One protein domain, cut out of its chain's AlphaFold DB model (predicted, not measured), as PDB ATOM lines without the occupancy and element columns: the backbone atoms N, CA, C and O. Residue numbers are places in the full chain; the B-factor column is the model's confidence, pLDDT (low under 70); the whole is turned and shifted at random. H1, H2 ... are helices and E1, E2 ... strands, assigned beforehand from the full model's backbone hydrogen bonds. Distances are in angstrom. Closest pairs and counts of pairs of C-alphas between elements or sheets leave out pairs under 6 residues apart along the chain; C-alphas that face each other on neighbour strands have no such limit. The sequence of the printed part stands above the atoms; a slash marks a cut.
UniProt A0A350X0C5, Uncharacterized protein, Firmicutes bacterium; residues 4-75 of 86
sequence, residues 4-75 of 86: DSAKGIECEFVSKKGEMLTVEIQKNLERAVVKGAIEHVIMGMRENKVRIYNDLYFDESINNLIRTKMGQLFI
ATOM      1  N   ASP A   4       6.393 -25.395 -52.542       91.38
ATOM      2  CA  ASP A   4       6.693 -24.475 -51.445       91.38
ATOM      3  C   ASP A   4       5.404 -24.069 -50.719       91.38
ATOM      4  O   ASP A   4       4.357 -23.874 -51.335       91.38
ATOM      5  N   SER A   5       5.493 -23.948 -49.398       90.00
ATOM      6  CA  SER A   5       4.419 -23.462 -48.534       90.00
ATOM      7  C   SER A   5       4.924 -22.303 -47.676       90.00
ATOM      8  O   SER A   5       6.130 -22.087 -47.543       90.00
ATOM      9  N   ALA A   6       4.013 -21.582 -47.017       86.62
ATOM     10  CA  ALA A   6       4.382 -20.477 -46.128       86.62
ATOM     11  C   ALA A   6       5.344 -20.889 -44.993       86.62
ATOM     12  O   ALA A   6       6.132 -20.071 -44.526       86.62
ATOM     13  N   LYS A   7       5.293 -22.153 -44.541       88.31
ATOM     14  CA  LYS A   7       6.121 -22.672 -43.435       88.31
ATOM     15  C   LYS A   7       7.295 -23.543 -43.905       88.31
ATOM     16  O   LYS A   7       8.138 -23.928 -43.089       88.31
ATOM     17  N   GLY A   8       7.371 -23.884 -45.190       90.69
ATOM     18  CA  GLY A   8       8.405 -24.770 -45.708       90.69
ATOM     19  C   GLY A   8       8.046 -25.367 -47.059       90.69
ATOM     20  O   GLY A   8       8.032 -24.653 -48.055       90.69
ATOM     21  N   ILE A   9       7.856 -26.684 -47.107       93.62
ATOM     22  CA  ILE A   9       7.422 -27.387 -48.320       93.62
ATOM     23  C   ILE A   9       6.327 -28.391 -47.998       93.62
ATOM     24  O   ILE A   9       6.328 -28.973 -46.918       93.62
ATOM     25  N   GLU A  10       5.442 -28.660 -48.943       94.94
ATOM     26  CA  GLU A  10       4.349 -29.610 -48.777       94.94
ATOM     27  C   GLU A  10       4.179 -30.545 -49.973       94.94
ATOM     28  O   GLU A  10       4.574 -30.239 -51.097       94.94
ATOM     29  N   CYS A  11       3.617 -31.723 -49.726       94.81
ATOM     30  CA  CYS A  11       3.255 -32.687 -50.754       94.81
ATOM     31  C   CYS A  11       2.042 -33.496 -50.300       94.81
ATOM     32  O   CYS A  11       1.922 -33.850 -49.130       94.81
ATOM     33  N   GLU A  12       1.159 -33.809 -51.237       94.69
ATOM     34  CA  GLU A  12       0.013 -34.682 -51.000       94.69
ATOM     35  C   GLU A  12       0.419 -36.143 -51.178       94.69
ATOM     36  O   GLU A  12       1.158 -36.491 -52.103       94.69
ATOM     37  N   PHE A  13      -0.071 -36.987 -50.277       92.75
ATOM     38  CA  PHE A  13       0.130 -38.426 -50.276       92.75
ATOM     39  C   PHE A  13      -1.196 -39.128 -50.005       92.75
ATOM     40  O   PHE A  13      -2.031 -38.632 -49.252       92.75
ATOM     41  N   VAL A  14      -1.377 -40.304 -50.597       92.25
ATOM     42  CA  VAL A  14      -2.517 -41.168 -50.282       92.25
ATOM     43  C   VAL A  14      -2.186 -41.947 -49.009       92.25
ATOM     44  O   VAL A  14      -1.126 -42.562 -48.908       92.25
ATOM     45  N   SER A  15      -3.061 -41.873 -48.014       91.31
ATOM     46  CA  SER A  15      -2.945 -42.605 -46.752       91.31
ATOM     47  C   SER A  15      -3.290 -44.086 -46.917       91.31
ATOM     48  O   SER A  15      -3.900 -44.489 -47.908       91.31
ATOM     49  N   LYS A  16      -3.012 -44.893 -45.886       89.69
ATOM     50  CA  LYS A  16      -3.426 -46.311 -45.837       89.69
ATOM     51  C   LYS A  16      -4.937 -46.516 -45.979       89.69
ATOM     52  O   LYS A  16      -5.383 -47.590 -46.363       89.69
ATOM     53  N   LYS A  17      -5.728 -45.493 -45.643       88.75
ATOM     54  CA  LYS A  17      -7.193 -45.507 -45.737       88.75
ATOM     55  C   LYS A  17      -7.713 -45.039 -47.101       88.75
ATOM     56  O   LYS A  17      -8.921 -44.966 -47.287       88.75
ATOM     57  N   GLY A  18      -6.825 -44.703 -48.039       89.31
ATOM     58  CA  GLY A  18      -7.190 -44.166 -49.352       89.31
ATOM     59  C   GLY A  18      -7.492 -42.663 -49.357       89.31
ATOM     60  O   GLY A  18      -7.841 -42.115 -50.397       89.31
ATOM     61  N   GLU A  19      -7.342 -41.978 -48.223       90.38
ATOM     62  CA  GLU A  19      -7.574 -40.534 -48.113       90.38
ATOM     63  C   GLU A  19      -6.347 -39.751 -48.583       90.38
ATOM     64  O   GLU A  19      -5.218 -40.106 -48.236       90.38
ATOM     65  N   MET A  20      -6.558 -38.665 -49.327       92.31
ATOM     66  CA  MET A  20      -5.484 -37.753 -49.713       92.31
ATOM     67  C   MET A  20      -5.148 -36.826 -48.542       92.31
ATOM     68  O   MET A  20      -5.981 -36.037 -48.103       92.31
ATOM     69  N   LEU A  21      -3.923 -36.931 -48.032       92.88
ATOM     70  CA  LEU A  21      -3.414 -36.139 -46.918       92.88
ATOM     71  C   LEU A  21      -2.259 -35.259 -47.384       92.88
ATOM     72  O   LEU A  21      -1.323 -35.725 -48.038       92.88
ATOM     73  N   THR A  22      -2.284 -33.987 -47.002       94.06
ATOM     74  CA  THR A  22      -1.191 -33.053 -47.281       94.06
ATOM     75  C   THR A  22      -0.160 -33.124 -46.160       94.06
ATOM     76  O   THR A  22      -0.472 -32.864 -45.001       94.06
ATOM     77  N   VAL A  23       1.084 -33.454 -46.490       94.50
ATOM     78  CA  VAL A  23       2.217 -33.432 -45.560       94.50
ATOM     79  C   VAL A  23       3.011 -32.155 -45.774       94.50
ATOM     80  O   VAL A  23       3.479 -31.910 -46.881       94.50
ATOM     81  N   GLU A  24       3.222 -31.375 -44.720       95.19
ATOM     82  CA  GLU A  24       4.057 -30.176 -44.721       95.19
ATOM     83  C   GLU A  24       5.316 -30.394 -43.871       95.19
ATOM     84  O   GLU A  24       5.247 -30.703 -42.683       95.19
ATOM     85  N   ILE A  25       6.490 -30.203 -44.472       94.75
ATOM     86  CA  ILE A  25       7.775 -30.124 -43.780       94.75
ATOM     87  C   ILE A  25       8.022 -28.658 -43.421       94.75
ATOM     88  O   ILE A  25       8.346 -27.834 -44.279       94.75
ATOM     89  N   GLN A  26       7.893 -28.343 -42.136       93.56
ATOM     90  CA  GLN A  26       8.086 -27.009 -41.582       93.56
ATOM     91  C   GLN A  26       9.584 -26.779 -41.341       93.56
ATOM     92  O   GLN A  26      10.175 -27.392 -40.451       93.56
ATOM     93  N   LYS A  27      10.212 -25.900 -42.137       88.50
ATOM     94  CA  LYS A  27      11.674 -25.690 -42.129       88.50
ATOM     95  C   LYS A  27      12.175 -25.116 -40.803       88.50
ATOM     96  O   LYS A  27      13.149 -25.615 -40.259       88.50
ATOM     97  N   ASN A  28      11.466 -24.136 -40.247       87.69
ATOM     98  CA  ASN A  28      11.869 -23.467 -39.002       87.69
ATOM     99  C   ASN A  28      11.757 -24.362 -37.759       87.69
ATOM    100  O   ASN A  28      12.427 -24.114 -36.765       87.69
ATOM    101  N   LEU A  29      10.885 -25.373 -37.808       89.38
ATOM    102  CA  LEU A  29      10.615 -26.279 -36.688       89.38
ATOM    103  C   LEU A  29      11.206 -27.675 -36.908       89.38
ATOM    104  O   LEU A  29      10.983 -28.561 -36.089       89.38
ATOM    105  N   GLU A  30      11.901 -27.877 -38.031       91.44
ATOM    106  CA  GLU A  30      12.537 -29.134 -38.435       91.44
ATOM    107  C   GLU A  30      11.634 -30.371 -38.259       91.44
ATOM    108  O   GLU A  30      12.077 -31.446 -37.843       91.44
ATOM    109  N   ARG A  31      10.341 -30.225 -38.570       93.44
ATOM    110  CA  ARG A  31       9.318 -31.262 -38.378       93.44
ATOM    111  C   ARG A  31       8.427 -31.421 -39.599       93.44
ATOM    112  O   ARG A  31       8.152 -30.450 -40.299       93.44
ATOM    113  N   ALA A  32       7.957 -32.639 -39.830       93.62
ATOM    114  CA  ALA A  32       6.916 -32.937 -40.799       93.62
ATOM    115  C   ALA A  32       5.582 -33.125 -40.078       93.62
ATOM    116  O   ALA A  32       5.503 -33.838 -39.071       93.62
ATOM    117  N   VAL A  33       4.538 -32.502 -40.614       94.44
ATOM    118  CA  VAL A  33       3.172 -32.580 -40.102       94.44
ATOM    119  C   VAL A  33       2.213 -33.004 -41.205       94.44
ATOM    120  O   VAL A  33       2.414 -32.663 -42.367       94.44
ATOM    121  N   VAL A  34       1.152 -33.716 -40.846       93.50
ATOM    122  CA  VAL A  34      -0.034 -33.857 -41.696       93.50
ATOM    123  C   VAL A  34      -0.933 -32.651 -41.441       93.50
ATOM    124  O   VAL A  34      -1.284 -32.370 -40.292       93.50
ATOM    125  N   LYS A  35      -1.287 -31.932 -42.508       89.56
ATOM    126  CA  LYS A  35      -2.260 -30.842 -42.476       89.56
ATOM    127  C   LYS A  35      -3.674 -31.406 -42.375       89.56
ATOM    128  O   LYS A  35      -4.044 -32.338 -43.081       89.56
ATOM    129  N   GLY A  36      -4.457 -30.789 -41.505       82.75
ATOM    130  CA  GLY A  36      -5.863 -31.077 -41.254       82.75
ATOM    131  C   GLY A  36      -6.436 -29.998 -40.337       82.75
ATOM    132  O   GLY A  36      -5.790 -28.973 -40.119       82.75
ATOM    133  N   ALA A  37      -7.620 -30.229 -39.765       78.81
ATOM    134  CA  ALA A  37      -8.188 -29.327 -38.754       78.81
ATOM    135  C   ALA A  37      -7.282 -29.195 -37.512       78.81
ATOM    136  O   ALA A  37      -7.224 -28.142 -36.884       78.81
ATOM    137  N   ILE A  38      -6.547 -30.264 -37.197       83.25
ATOM    138  CA  ILE A  38      -5.494 -30.300 -36.186       83.25
ATOM    139  C   ILE A  38      -4.216 -30.768 -36.890       83.25
ATOM    140  O   ILE A  38      -4.229 -31.780 -37.590       83.25
ATOM    141  N   GLU A  39      -3.115 -30.027 -36.737       87.38
ATOM    142  CA  GLU A  39      -1.812 -30.445 -37.269       87.38
ATOM    143  C   GLU A  39      -1.294 -31.654 -36.469       87.38
ATOM    144  O   GLU A  39      -1.110 -31.572 -35.253       87.38
ATOM    145  N   HIS A  40      -1.005 -32.763 -37.150       90.19
ATOM    146  CA  HIS A  40      -0.422 -33.952 -36.524       90.19
ATOM    147  C   HIS A  40       1.049 -34.088 -36.896       90.19
ATOM    148  O   HIS A  40       1.386 -34.234 -38.069       90.19
ATOM    149  N   VAL A  41       1.939 -34.071 -35.904       92.00
ATOM    150  CA  VAL A  41       3.378 -34.254 -36.135       92.00
ATOM    151  C   VAL A  41       3.674 -35.727 -36.405       92.00
ATOM    152  O   VAL A  41       3.402 -36.583 -35.565       92.00
ATOM    153  N   ILE A  42       4.268 -36.015 -37.562       93.62
ATOM    154  CA  ILE A  42       4.612 -37.381 -37.983       93.62
ATOM    155  C   ILE A  42       6.108 -37.668 -37.870       93.62
ATOM    156  O   ILE A  42       6.496 -38.783 -37.523       93.62
ATOM    157  N   MET A  43       6.967 -36.674 -38.114       94.25
ATOM    158  CA  MET A  43       8.426 -36.826 -38.066       94.25
ATOM    159  C   MET A  43       9.100 -35.535 -37.598       94.25
ATOM    160  O   MET A  43       8.544 -34.448 -37.749       94.25
ATOM    161  N   GLY A  44      10.315 -35.631 -37.068       92.81
ATOM    162  CA  GLY A  44      11.127 -34.473 -36.696       92.81
ATOM    163  C   GLY A  44      12.619 -34.766 -36.671       92.81
ATOM    164  O   GLY A  44      13.039 -35.923 -36.649       92.81
ATOM    165  N   MET A  45      13.428 -33.714 -36.674       91.81
ATOM    166  CA  MET A  45      14.874 -33.821 -36.507       91.81
ATOM    167  C   MET A  45      15.252 -33.935 -35.030       91.81
ATOM    168  O   MET A  45      14.749 -33.211 -34.174       91.81
ATOM    169  N   ARG A  46      16.171 -34.853 -34.725       86.56
ATOM    170  CA  ARG A  46      16.834 -34.958 -33.421       86.56
ATOM    171  C   ARG A  46      18.248 -35.484 -33.624       86.56
ATOM    172  O   ARG A  46      18.422 -36.503 -34.286       86.56
ATOM    173  N   GLU A  47      19.249 -34.802 -33.064       82.81
ATOM    174  CA  GLU A  47      20.666 -35.216 -33.148       82.81
ATOM    175  C   GLU A  47      21.128 -35.477 -34.598       82.81
ATOM    176  O   GLU A  47      21.783 -36.478 -34.894       82.81
ATOM    177  N   ASN A  48      20.741 -34.597 -35.530       81.75
ATOM    178  CA  ASN A  48      21.046 -34.717 -36.963       81.75
ATOM    179  C   ASN A  48      20.488 -35.996 -37.634       81.75
ATOM    180  O   ASN A  48      20.974 -36.430 -38.678       81.75
ATOM    181  N   LYS A  49      19.460 -36.616 -37.046       83.50
ATOM    182  CA  LYS A  49      18.732 -37.760 -37.607       83.50
ATOM    183  C   LYS A  49      17.240 -37.458 -37.657       83.50
ATOM    184  O   LYS A  49      16.685 -36.860 -36.739       83.50
ATOM    185  N   VAL A  50      16.575 -37.938 -38.705       88.56
ATOM    186  CA  VAL A  50      15.108 -37.911 -38.777       88.56
ATOM    187  C   VAL A  50      14.551 -39.006 -37.866       88.56
ATOM    188  O   VAL A  50      14.885 -40.185 -38.030       88.56
ATOM    189  N   ARG A  51      13.707 -38.613 -36.914       90.75
ATOM    190  CA  ARG A  51      12.923 -39.482 -36.035       90.75
ATOM    191  C   ARG A  51      11.474 -39.493 -36.503       90.75
ATOM    192  O   ARG A  51      10.916 -38.450 -36.826       90.75
ATOM    193  N   ILE A  52      10.883 -40.680 -36.522       89.12
ATOM    194  CA  ILE A  52       9.461 -40.869 -36.799       89.12
ATOM    195  C   ILE A  52       8.742 -40.876 -35.451       89.12
ATOM    196  O   ILE A  52       9.160 -41.588 -34.540       89.12
ATOM    197  N   TYR A  53       7.710 -40.048 -35.322       89.00
ATOM    198  CA  TYR A  53       6.863 -39.959 -34.131       89.00
ATOM    199  C   TYR A  53       5.515 -40.644 -34.340       89.00
ATOM    200  O   TYR A  53       4.946 -41.162 -33.386       89.00
ATOM    201  N   ASN A  54       5.011 -40.650 -35.577       85.88
ATOM    202  CA  ASN A  54       3.765 -41.312 -35.937       85.88
ATOM    203  C   ASN A  54       3.832 -41.804 -37.391       85.88
ATOM    204  O   ASN A  54       3.986 -41.006 -38.315       85.88
ATOM    205  N   ASP A  55       3.712 -43.114 -37.575       83.25
ATOM    206  CA  ASP A  55       3.761 -43.834 -38.852       83.25
ATOM    207  C   ASP A  55       2.402 -44.433 -39.261       83.25
ATOM    208  O   ASP A  55       2.302 -45.149 -40.260       83.25
ATOM    209  N   LEU A  56       1.332 -44.129 -38.520       85.44
ATOM    210  CA  LEU A  56       0.020 -44.754 -38.701       85.44
ATOM    211  C   LEU A  56      -0.691 -44.303 -39.984       85.44
ATOM    212  O   LEU A  56      -1.508 -45.045 -40.525       85.44
ATOM    213  N   TYR A  57      -0.381 -43.103 -40.480       84.75
ATOM    214  CA  TYR A  57      -1.072 -42.501 -41.625       84.75
ATOM    215  C   TYR A  57      -0.657 -43.096 -42.974       84.75
ATOM    216  O   TYR A  57      -1.487 -43.221 -43.875       84.75
ATOM    217  N   PHE A  58       0.615 -43.463 -43.124       91.31
ATOM    218  CA  PHE A  58       1.213 -43.764 -44.422       91.31
ATOM    219  C   PHE A  58       1.961 -45.089 -44.418       91.31
ATOM    220  O   PHE A  58       2.494 -45.514 -43.393       91.31
ATOM    221  N   ASP A  59       2.019 -45.735 -45.578       91.25
ATOM    222  CA  ASP A  59       2.846 -46.920 -45.766       91.25
ATOM    223  C   ASP A  59       4.335 -46.608 -45.628       91.25
ATOM    224  O   ASP A  59       4.785 -45.462 -45.727       91.25
ATOM    225  N   GLU A  60       5.119 -47.661 -45.411       90.44
ATOM    226  CA  GLU A  60       6.562 -47.560 -45.211       90.44
ATOM    227  C   GLU A  60       7.262 -46.826 -46.367       90.44
ATOM    228  O   GLU A  60       8.151 -46.008 -46.134       90.44
ATOM    229  N   SER A  61       6.820 -47.040 -47.609       91.25
ATOM    230  CA  SER A  61       7.362 -46.369 -48.796       91.25
ATOM    231  C   SER A  61       7.206 -44.845 -48.729       91.25
ATOM    232  O   SER A  61       8.165 -44.107 -48.965       91.25
ATOM    233  N   ILE A  62       6.025 -44.362 -48.345       91.69
ATOM    234  CA  ILE A  62       5.724 -42.933 -48.204       91.69
ATOM    235  C   ILE A  62       6.459 -42.352 -46.995       91.69
ATOM    236  O   ILE A  62       7.078 -41.292 -47.106       91.69
ATOM    237  N   ASN A  63       6.478 -43.064 -45.866       91.44
ATOM    238  CA  ASN A  63       7.265 -42.658 -44.703       91.44
ATOM    239  C   ASN A  63       8.753 -42.507 -45.064       91.44
ATOM    240  O   ASN A  63       9.382 -41.506 -44.713       91.44
ATOM    241  N   ASN A  64       9.311 -43.434 -45.843       91.62
ATOM    242  CA  ASN A  64      10.688 -43.356 -46.324       91.62
ATOM    243  C   ASN A  64      10.917 -42.177 -47.283       91.62
ATOM    244  O   ASN A  64      11.969 -41.534 -47.208       91.62
ATOM    245  N   LEU A  65       9.945 -41.832 -48.134       91.75
ATOM    246  CA  LEU A  65      10.013 -40.645 -48.995       91.75
ATOM    247  C   LEU A  65      10.058 -39.348 -48.176       91.75
ATOM    248  O   LEU A  65      10.926 -38.502 -48.414       91.75
ATOM    249  N   ILE A  66       9.174 -39.204 -47.186       92.19
ATOM    250  CA  ILE A  66       9.131 -38.035 -46.291       92.19
ATOM    251  C   ILE A  66      10.443 -37.936 -45.505       92.19
ATOM    252  O   ILE A  66      11.081 -36.881 -45.478       92.19
ATOM    253  N   ARG A  67      10.904 -39.058 -44.941       91.81
ATOM    254  CA  ARG A  67      12.170 -39.153 -44.208       91.81
ATOM    255  C   ARG A  67      13.364 -38.745 -45.065       91.81
ATOM    256  O   ARG A  67      14.206 -37.970 -44.616       91.81
ATOM    257  N   THR A  68      13.433 -39.239 -46.297       91.38
ATOM    258  CA  THR A  68      14.503 -38.899 -47.244       91.38
ATOM    259  C   THR A  68      14.490 -37.410 -47.558       91.38
ATOM    260  O   THR A  68      15.542 -36.769 -47.537       91.38
ATOM    261  N   LYS A  69      13.306 -36.829 -47.788       91.94
ATOM    262  CA  LYS A  69      13.180 -35.398 -48.068       91.94
ATOM    263  C   LYS A  69      13.614 -34.542 -46.880       91.94
ATOM    264  O   LYS A  69      14.377 -33.600 -47.073       91.94
ATOM    265  N   MET A  70      13.198 -34.887 -45.661       91.19
ATOM    266  CA  MET A  70      13.683 -34.222 -44.447       91.19
ATOM    267  C   MET A  70      15.202 -34.344 -44.307       91.19
ATOM    268  O   MET A  70      15.874 -33.355 -44.030       91.19
ATOM    269  N   GLY A  71      15.758 -35.529 -44.568       89.25
ATOM    270  CA  GLY A  71      17.200 -35.749 -44.554       89.25
ATOM    271  C   GLY A  71      17.943 -34.817 -45.511       89.25
ATOM    272  O   GLY A  71      18.901 -34.168 -45.114       89.25
ATOM    273  N   GLN A  72      17.460 -34.679 -46.746       88.75
ATOM    274  CA  GLN A  72      18.045 -33.771 -47.739       88.75
ATOM    275  C   GLN A  72      17.988 -32.293 -47.328       88.75
ATOM    276  O   GLN A  72      18.864 -31.527 -47.721       88.75
ATOM    277  N   LEU A  73      16.955 -31.889 -46.587       86.69
ATOM    278  CA  LEU A  73      16.753 -30.498 -46.178       86.69
ATOM    279  C   LEU A  73      17.565 -30.113 -44.942       86.69
ATOM    280  O   LEU A  73      18.081 -29.001 -44.884       86.69
ATOM    281  N   PHE A  74      17.649 -31.009 -43.957       84.06
ATOM    282  CA  PHE A  74      18.151 -30.670 -42.623       84.06
ATOM    283  C   PHE A  74      19.482 -31.332 -42.273       84.06
ATOM    284  O   PHE A  74      20.247 -30.776 -41.488       84.06
ATOM    285  N   ILE A  75      19.793 -32.503 -42.838       77.69
ATOM    286  CA  ILE A  75      21.070 -33.160 -42.555       77.69
ATOM    287  C   ILE A  75      22.140 -32.420 -43.346       77.69
ATOM    288  O   ILE A  75      22.319 -32.627 -44.548       77.69
TER     289      ILE A  75
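Overview. This is residues 4 to 75 of the 86 residues of an uncharacterized protein of Firmicutes bacterium (UniProt A0A350X0C5). A strongly curled sheet of five strands, like part of a barrel left open, wraps round one helix, H1, which fills its hollow face. The strands follow one another across the sheet as a chain of hairpins, and the helix comes last. The printed part has 72 residues with five named strands and one named helix, in the order E1 E2 E3 E4 E5 H1; the sheet order is E1 - E2 - E3 - E4 - E5, all antiparallel, and the class is mixed, helices and strands. The whole is compact, with a radius of gyration of the C-alphas of 11.2 A, and rounded, spanning 32 by 26 by 18 A.

Arrangement. The sheet is made of E1, residues 8 to 14, E2, residues 20 to 26, E3, residues 31 to 35, E4, residues 40 to 46, and E5, residues 49 to 52. It is a meander, each strand the antiparallel neighbour of the one before, and each such pair is a hairpin. E1 and E2 stand at 158 degrees between their directions, with N 11 and O 23 at 2.9 A, within hydrogen-bond range. E2 and E3 stand at 148 degrees, with N 33 and O 24 at 2.8 A. E3 and E4 stand at 171 degrees, with N 32 and O 43 at 2.8 A. E4 and E5 stand at 155 degrees, with N 44 and O 51 at 2.9 A. The edge strands E1 and E5 are apart. From edge to edge the strands' lines turn by 41 degrees and the way across the sheet turns by 108 degrees; the sheet is strongly twisted. H1, residues 60 to 74, is on one face of this sheet, two layers in all, and the sheet curls round it. The closest C-alphas of E5 and H1 are those of Val 50 and Arg 67, 6.3 A apart; those of E1 and H1 are Phe 13 and Ile 62, 7.5 A apart. In H1 every O i to N i+4 pair is within hydrogen-bond range. Residues 4 to 5 pair antiparallel with residues 8 to 9 of E1.

Along the chain. E1 begins at C-alpha 8, (8.405, -24.770, -45.708), and measures 20.2 A from first to last C-alpha. E2 measures 19.1 A, E3 12.3 A, E4 17.6 A and E5 9.8 A; E5 ends at C-alpha 52, (9.461, -40.869, -36.799). H1 measures 20.6 A and ends at C-alpha 74, (18.151, -30.670, -42.623).

Size, cuts and confidence. The two C-alphas farthest apart are those of Gly 18 and Glu 47, 33.4 A. The printed part has no cut. The four links between strands are tight, and the link from E5 to H1, with 7 residues, is short; no link is long. The mean pLDDT of the printed part is 89.9, and no printed residue is under 70.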